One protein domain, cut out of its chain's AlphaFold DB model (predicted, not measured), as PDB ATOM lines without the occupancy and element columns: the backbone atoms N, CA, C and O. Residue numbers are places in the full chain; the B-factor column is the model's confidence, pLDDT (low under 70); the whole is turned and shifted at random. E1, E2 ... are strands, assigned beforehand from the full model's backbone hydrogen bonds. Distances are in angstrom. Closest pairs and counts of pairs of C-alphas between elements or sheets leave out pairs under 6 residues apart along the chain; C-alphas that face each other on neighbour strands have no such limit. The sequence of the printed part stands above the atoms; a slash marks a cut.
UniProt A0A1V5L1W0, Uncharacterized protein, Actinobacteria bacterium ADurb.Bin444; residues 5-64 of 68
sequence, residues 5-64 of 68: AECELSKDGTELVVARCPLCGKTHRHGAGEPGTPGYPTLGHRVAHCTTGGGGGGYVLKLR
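AT A GLANCE: This is residues 5 to 64 of the 68 residues of an uncharacterized protein of Actinobacteria bacterium ADurb.Bin444 (UniProt A0A1V5L1W0). With little regular structure, one strongly twisted five-strand sheet curls like part of a barrel, open between E3 and E4. The printed part has 60 residues, 22 in strands E1 to E5, and no named helix: all strand. The mixed sheet runs E3, E2, E1, E5, E4. It is compact, radius of gyration of the C-alphas 11.7 A, spanning 36 by 19 by 16 A.

IN THESE COORDINATES: Find C-alpha 5 at (166.699, 143.697, 149.532); there E1, residues 5 to 9, begins. E2 is residues 15 to 18, E3 28 to 31, E4 45 to 47. E5, residues 58 to 63, runs 16.4 A to C-alpha 63 at (164.008, 136.345, 152.738).

HOW THE PARTS SIT: Hairpins E1-E2 and E2-E3 make a meander, each strand antiparallel to the one before; N 17 to O 8 is 2.8 A, N 16 to O 30 2.7 A. E5 is parallel to E1, N 7 to O 62 2.9 A, and forms a hairpin with E4, N 46 to O 59 2.8 A.

THE WHOLE: The E3 to E4 link is long; pLDDT is under 70 at residues 52 to 56.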
ATOM      1  N   ALA A   5     166.546 143.373 148.122       94.44
ATOM      2  CA  ALA A   5     166.699 143.697 149.532       94.44
ATOM      3  C   ALA A   5     166.436 142.447 150.368       94.44
ATOM      4  O   ALA A   5     165.400 141.799 150.197       94.44
ATOM      5  N   GLU A   6     167.367 142.127 151.262       95.75
ATOM      6  CA  GLU A   6     167.147 141.096 152.270       95.75
ATOM      7  C   GLU A   6     166.137 141.593 153.305       95.75
ATOM      8  O   GLU A   6     166.165 142.758 153.724       95.75
ATOM      9  N   CYS A   7     165.237 140.707 153.711       96.00
ATOM     10  CA  CYS A   7     164.282 140.969 154.772       96.00
ATOM     11  C   CYS A   7     164.146 139.783 155.717       96.00
ATOM     12  O   CYS A   7     164.326 138.627 155.332       96.00
ATOM     13  N   GLU A   8     163.754 140.090 156.942       96.31
ATOM     14  CA  GLU A   8     163.431 139.121 157.980       96.31
ATOM     15  C   GLU A   8     161.935 139.194 158.273       96.31
ATOM     16  O   GLU A   8     161.320 140.256 158.166       96.31
ATOM     17  N   LEU A   9     161.338 138.061 158.622       95.44
ATOM     18  CA  LEU A   9     159.962 138.024 159.092       95.44
ATOM     19  C   LEU A   9     159.921 138.495 160.557       95.44
ATOM     20  O   LEU A   9     160.770 138.099 161.359       95.44
ATOM     21  N   SER A  10     158.958 139.345 160.915       94.06
ATOM     22  CA  SER A  10     158.728 139.755 162.302       94.06
ATOM     23  C   SER A  10     158.392 138.548 163.179       94.06
ATOM     24  O   SER A  10     157.945 137.505 162.704       94.06
ATOM     25  N   LYS A  11     158.571 138.698 164.497       91.69
ATOM     26  CA  LYS A  11     158.310 137.619 165.465       91.69
ATOM     27  C   LYS A  11     156.874 137.086 165.409       91.69
ATOM     28  O   LYS A  11     156.666 135.907 165.655       91.69
ATOM     29  N   ASP A  12     155.911 137.954 165.112       91.56
ATOM     30  CA  ASP A  12     154.492 137.601 164.974       91.56
ATOM     31  C   ASP A  12     154.107 137.122 163.564       91.56
ATOM     32  O   ASP A  12     152.964 136.732 163.343       91.56
ATOM     33  N   GLY A  13     155.040 137.128 162.608       93.50
ATOM     34  CA  GLY A  13     154.795 136.684 161.237       93.50
ATOM     35  C   GLY A  13     154.032 137.675 160.356       93.50
ATOM     36  O   GLY A  13     153.730 137.357 159.211       93.50
ATOM     37  N   THR A  14     153.706 138.871 160.844       94.56
ATOM     38  CA  THR A  14     152.822 139.795 160.112       94.56
ATOM     39  C   THR A  14     153.566 140.803 159.236       94.56
ATOM     40  O   THR A  14     152.990 141.343 158.287       94.56
ATOM     41  N   GLU A  15     154.858 141.026 159.491       96.69
ATOM     42  CA  GLU A  15     155.667 142.025 158.797       96.69
ATOM     43  C   GLU A  15     156.960 141.437 158.215       96.69
ATOM     44  O   GLU A  15     157.619 140.589 158.807       96.69
ATOM     45  N   LEU A  16     157.375 141.960 157.064       97.12
ATOM     46  CA  LEU A  16     158.705 141.794 156.490       97.12
ATOM     47  C   LEU A  16     159.529 143.042 156.793       97.12
ATOM     48  O   LEU A  16     159.221 144.143 156.323       97.12
ATOM     49  N   VAL A  17     160.596 142.863 157.561       97.00
ATOM     50  CA  VAL A  17     161.498 143.926 157.993       97.00
ATOM     51  C   VAL A  17     162.711 143.952 157.076       97.00
ATOM     52  O   VAL A  17     163.545 143.051 157.083       97.00
ATOM     53  N   VAL A  18     162.824 145.012 156.282       96.06
ATOM     54  CA  VAL A  18     164.019 145.328 155.498       96.06
ATOM     55  C   VAL A  18     164.895 146.222 156.363       96.06
ATOM     56  O   VAL A  18     164.617 147.415 156.490       96.06
ATOM     57  N   ALA A  19     165.953 145.670 156.959       95.56
ATOM     58  CA  ALA A  19     166.826 146.419 157.867       95.56
ATOM     59  C   ALA A  19     167.472 147.637 157.180       95.56
ATOM     60  O   ALA A  19     167.538 148.719 157.769       95.56
ATOM     61  N   ARG A  20     167.879 147.478 155.913       94.25
ATOM     62  CA  ARG A  20     168.507 148.523 155.098       94.25
ATOM     63  C   ARG A  20     167.931 148.541 153.685       94.25
ATOM     64  O   ARG A  20     168.286 147.721 152.844       94.25
ATOM     65  N   CYS A  21     167.051 149.502 153.412       92.31
ATOM     66  CA  CYS A  21     166.499 149.726 152.080       92.31
ATOM     67  C   CYS A  21     167.626 150.081 151.091       92.31
ATOM     68  O   CYS A  21     168.381 151.020 151.361       92.31
ATOM     69  N   PRO A  22     167.726 149.412 149.928       91.12
ATOM     70  CA  PRO A  22     168.787 149.680 148.955       91.12
ATOM     71  C   PRO A  22     168.673 151.063 148.295       91.12
ATOM     72  O   PRO A  22     169.606 151.493 147.628       91.12
ATOM     73  N   LEU A  23     167.543 151.760 148.468       89.69
ATOM     74  CA  LEU A  23     167.286 153.061 147.844       89.69
ATOM     75  C   LEU A  23     167.577 154.245 148.774       89.69
ATOM     76  O   LEU A  23     168.129 155.245 148.334       89.69
ATOM     77  N   CYS A  24     167.203 154.154 150.054       91.56
ATOM     78  CA  CYS A  24     167.340 155.262 151.011       91.56
ATOM     79  C   CYS A  24     168.218 154.931 152.227       91.56
ATOM     80  O   CYS A  24     168.433 155.794 153.075       91.56
ATOM     81  N   GLY A  25     168.674 153.682 152.362       91.81
ATOM     82  CA  GLY A  25     169.488 153.213 153.485       91.81
ATOM     83  C   GLY A  25     168.747 153.035 154.815       91.81
ATOM     84  O   GLY A  25     169.351 152.543 155.762       91.81
ATOM     85  N   LYS A  26     167.462 153.400 154.908       94.06
ATOM     86  CA  LYS A  26     166.655 153.300 156.139       94.06
ATOM     87  C   LYS A  26     165.971 151.939 156.270       94.06
ATOM     88  O   LYS A  26     165.813 151.221 155.282       94.06
ATOM     89  N   THR A  27     165.511 151.618 157.474       95.81
ATOM     90  CA  THR A  27     164.671 150.442 157.733       95.81
ATOM     91  C   THR A  27     163.258 150.645 157.190       95.81
ATOM     92  O   THR A  27     162.682 151.720 157.342       95.81
ATOM     93  N   HIS A  28     162.701 149.609 156.569       94.88
ATOM     94  CA  HIS A  28     161.326 149.577 156.071       94.88
ATOM     95  C   HIS A  28     160.601 148.338 156.595       94.88
ATOM     96  O   HIS A  28     161.211 147.282 156.757       94.88
ATOM     97  N   ARG A  29     159.293 148.467 156.813       95.75
ATOM     98  CA  ARG A  29     158.396 147.356 157.143       95.75
ATOM     99  C   ARG A  29     157.335 147.230 156.062       95.75
ATOM    100  O   ARG A  29     156.848 148.243 155.561       95.75
ATOM    101  N   HIS A  30     157.005 145.999 155.699       95.25
ATOM    102  CA  HIS A  30     155.959 145.672 154.732       95.25
ATOM    103  C   HIS A  30     155.063 144.588 155.315       95.25
ATOM    104  O   HIS A  30     155.552 143.757 156.067       95.25
ATOM    105  N   GLY A  31     153.793 144.531 154.922       95.31
ATOM    106  CA  GLY A  31     152.951 143.388 155.279       95.31
ATOM    107  C   GLY A  31     153.483 142.086 154.670       95.31
ATOM    108  O   GLY A  31     153.854 142.055 153.490       95.31
ATOM    109  N   ALA A  32     153.504 141.021 155.470       95.69
ATOM    110  CA  ALA A  32     153.901 139.677 155.051       95.69
ATOM    111  C   ALA A  32     152.747 138.872 154.421       95.69
ATOM    112  O   ALA A  32     152.992 137.803 153.867       95.69
ATOM    113  N   GLY A  33     151.513 139.381 154.469       93.69
ATOM    114  CA  GLY A  33     150.314 138.613 154.125       93.69
ATOM    115  C   GLY A  33     149.844 137.743 155.294       93.69
ATOM    116  O   GLY A  33     150.328 137.893 156.414       93.69
ATOM    117  N   GLU A  34     148.885 136.853 155.043       93.19
ATOM    118  CA  GLU A  34     148.313 135.981 156.075       93.19
ATOM    119  C   GLU A  34     149.137 134.686 156.231       93.19
ATOM    120  O   GLU A  34     149.310 133.955 155.245       93.19
ATOM    121  N   PRO A  35     149.643 134.368 157.439       91.50
ATOM    122  CA  PRO A  35     150.367 133.126 157.690       91.50
ATOM    123  C   PRO A  35     149.554 131.883 157.311       91.50
ATOM    124  O   PRO A  35     148.390 131.751 157.672       91.50
ATOM    125  N   GLY A  36     150.188 130.947 156.602       90.69
ATOM    126  CA  GLY A  36     149.553 129.693 156.171       90.69
ATOM    127  C   GLY A  36     148.798 129.775 154.840       90.69
ATOM    128  O   GLY A  36     148.337 128.747 154.348       90.69
ATOM    129  N   THR A  37     148.714 130.955 154.218       93.81
ATOM    130  CA  THR A  37     148.125 131.102 152.879       93.81
ATOM    131  C   THR A  37     149.153 130.883 151.761       93.81
ATOM    132  O   THR A  37     150.353 131.115 151.950       93.81
ATOM    133  N   PRO A  38     148.724 130.434 150.565       94.88
ATOM    134  CA  PRO A  38     149.614 130.327 149.413       94.88
ATOM    135  C   PRO A  38     150.278 131.668 149.080       94.88
ATOM    136  O   PRO A  38     149.611 132.691 148.949       94.88
ATOM    137  N   GLY A  39     151.601 131.655 148.907       89.69
ATOM    138  CA  GLY A  39     152.374 132.872 148.635       89.69
ATOM    139  C   GLY A  39     152.769 133.666 149.883       89.69
ATOM    140  O   GLY A  39     153.267 134.783 149.747       89.69
ATOM    141  N   TYR A  40     152.574 133.103 151.080       94.12
ATOM    142  CA  TYR A  40     153.144 133.623 152.318       94.12
ATOM    143  C   TYR A  40     154.626 133.208 152.501       94.12
ATOM    144  O   TYR A  40     154.966 132.045 152.271       94.12
ATOM    145  N   PRO A  41     155.500 134.116 152.982       94.50
ATOM    146  CA  PRO A  41     155.244 135.546 153.094       94.50
ATOM    147  C   PRO A  41     155.238 136.204 151.709       94.50
ATOM    148  O   PRO A  41     155.915 135.745 150.789       94.50
ATOM    149  N   THR A  42     154.499 137.304 151.563       94.75
ATOM    150  CA  THR A  42     154.341 138.017 150.290       94.75
ATOM    151  C   THR A  42     155.642 138.712 149.884       94.75
ATOM    152  O   THR A  42     155.874 139.896 150.145       94.75
ATOM    153  N   LEU A  43     156.519 137.959 149.229       93.12
ATOM    154  CA  LEU A  43     157.724 138.466 148.586       93.12
ATOM    155  C   LEU A  43     157.399 139.059 147.211       93.12
ATOM    156  O   LEU A  43     156.305 138.895 146.675       93.12
ATOM    157  N   GLY A  44     158.360 139.783 146.638       92.19
ATOM    158  CA  GLY A  44     158.221 140.375 145.310       92.19
ATOM    159  C   GLY A  44     158.674 141.827 145.235       92.19
ATOM    160  O   GLY A  44     159.372 142.339 146.113       92.19
ATOM    161  N   HIS A  45     158.305 142.480 144.135       93.06
ATOM    162  CA  HIS A  45     158.721 143.843 143.828       93.06
ATOM    163  C   HIS A  45     157.977 144.874 144.686       93.06
ATOM    164  O   HIS A  45     156.748 144.920 144.702       93.06
ATOM    165  N   ARG A  46     158.733 145.749 145.354       92.00
ATOM    166  CA  ARG A  46     158.233 146.897 146.111       92.00
ATOM    167  C   ARG A  46     158.592 148.182 145.385       92.00
ATOM    168  O   ARG A  46     159.761 148.425 145.084       92.00
ATOM    169  N   VAL A  47     157.577 148.996 145.113       88.75
ATOM    170  CA  VAL A  47     157.746 150.318 144.502       88.75
ATOM    171  C   VAL A  47     158.346 151.271 145.531       88.75
ATOM    172  O   VAL A  47     157.954 151.276 146.703       88.75
ATOM    173  N   ALA A  48     159.320 152.066 145.095       88.12
ATOM    174  CA  ALA A  48     159.952 153.063 145.939       88.12
ATOM    175  C   ALA A  48     158.932 154.109 146.419       88.12
ATOM    176  O   ALA A  48     158.290 154.775 145.614       88.12
ATOM    177  N   HIS A  49     158.828 154.283 147.736       87.19
ATOM    178  CA  HIS A  49     158.023 155.330 148.387       87.19
ATOM    179  C   HIS A  49     158.849 156.156 149.390       87.19
ATOM    180  O   HIS A  49     158.311 156.961 150.140       87.19
ATOM    181  N   CYS A  50     160.166 155.931 149.440       84.50
ATOM    182  CA  CYS A  50     161.070 156.544 150.415       84.50
ATOM    183  C   CYS A  50     161.665 157.891 149.989       84.50
ATOM    184  O   CYS A  50     162.215 158.594 150.833       84.50
ATOM    185  N   THR A  51     161.619 158.237 148.702       76.06
ATOM    186  CA  THR A  51     162.214 159.466 148.154       76.06
ATOM    187  C   THR A  51     161.140 160.284 147.448       76.06
ATOM    188  O   THR A  51     160.497 159.786 146.520       76.06
ATOM    189  N   THR A  52     160.950 161.536 147.864       65.69
ATOM    190  CA  THR A  52     160.054 162.497 147.207       65.69
ATOM    191  C   THR A  52     160.567 162.743 145.788       65.69
ATOM    192  O   THR A  52     161.653 163.285 145.615       65.69
ATOM    193  N   GLY A  53     159.847 162.263 144.772       60.25
ATOM    194  CA  GLY A  53     160.295 162.321 143.374       60.25
ATOM    195  C   GLY A  53     159.918 161.114 142.514       60.25
ATOM    196  O   GLY A  53     160.106 161.171 141.308       60.25
ATOM    197  N   GLY A  54     159.372 160.040 143.104       55.12
ATOM    198  CA  GLY A  54     158.439 159.100 142.453       55.12
ATOM    199  C   GLY A  54     158.833 158.408 141.134       55.12
ATOM    200  O   GLY A  54     157.979 157.751 140.553       55.12
ATOM    201  N   GLY A  55     160.072 158.523 140.644       55.53
ATOM    202  CA  GLY A  55     160.437 158.079 139.288       55.53
ATOM    203  C   GLY A  55     161.457 156.936 139.181       55.53
ATOM    204  O   GLY A  55     161.731 156.474 138.082       55.53
ATOM    205  N   GLY A  56     162.052 156.467 140.280       61.09
ATOM    206  CA  GLY A  56     163.333 155.742 140.209       61.09
ATOM    207  C   GLY A  56     163.318 154.212 140.291       61.09
ATOM    208  O   GLY A  56     164.391 153.618 140.342       61.09
ATOM    209  N   GLY A  57     162.157 153.549 140.351       79.25
ATOM    210  CA  GLY A  57     162.073 152.082 140.376       79.25
ATOM    211  C   GLY A  57     161.666 151.471 141.721       79.25
ATOM    212  O   GLY A  57     160.718 151.911 142.367       79.25
ATOM    213  N   GLY A  58     162.314 150.373 142.097       89.25
ATOM    214  CA  GLY A  58     161.928 149.545 143.235       89.25
ATOM    215  C   GLY A  58     162.908 148.402 143.447       89.25
ATOM    216  O   GLY A  58     163.875 148.262 142.695       89.25
ATOM    217  N   TYR A  59     162.661 147.583 144.457       92.00
ATOM    218  CA  TYR A  59     163.504 146.433 144.782       92.00
ATOM    219  C   TYR A  59     162.668 145.175 144.972       92.00
ATOM    220  O   TYR A  59     161.473 145.252 145.248       92.00
ATOM    221  N   VAL A  60     163.284 144.012 144.793       94.69
ATOM    222  CA  VAL A  60     162.648 142.716 145.060       94.69
ATOM    223  C   VAL A  60     163.036 142.251 146.459       94.69
ATOM    224  O   VAL A  60     164.214 142.271 146.813       94.69
ATOM    225  N   LEU A  61     162.049 141.850 147.259       95.06
ATOM    226  CA  LEU A  61     162.287 141.254 148.572       95.06
ATOM    227  C   LEU A  61     162.809 139.825 148.436       95.06
ATOM    228  O   LEU A  61     162.237 139.026 147.694       95.06
ATOM    229  N   LYS A  62     163.851 139.507 149.201       94.75
ATOM    230  CA  LYS A  62     164.360 138.152 149.399       94.75
ATOM    231  C   LYS A  62     164.405 137.883 150.901       94.75
ATOM    232  O   LYS A  62     164.967 138.687 151.642       94.75
ATOM    233  N   LEU A  63     163.824 136.772 151.352       94.31
ATOM    234  CA  LEU A  63     164.008 136.345 152.738       94.31
ATOM    235  C   LEU A  63     165.489 136.091 152.996       94.31
ATOM    236  O   LEU A  63     166.164 135.444 152.192       94.31
ATOM    237  N   ARG A  64     165.969 136.603 154.123       90.88
ATOM    238  CA  ARG A  64     167.292 136.272 154.622       90.88
ATOM    239  C   ARG A  64     167.327 134.788 154.966       90.88
ATOM    240  O   ARG A  64     166.423 134.286 155.633       90.88
TER     241      ARG A  64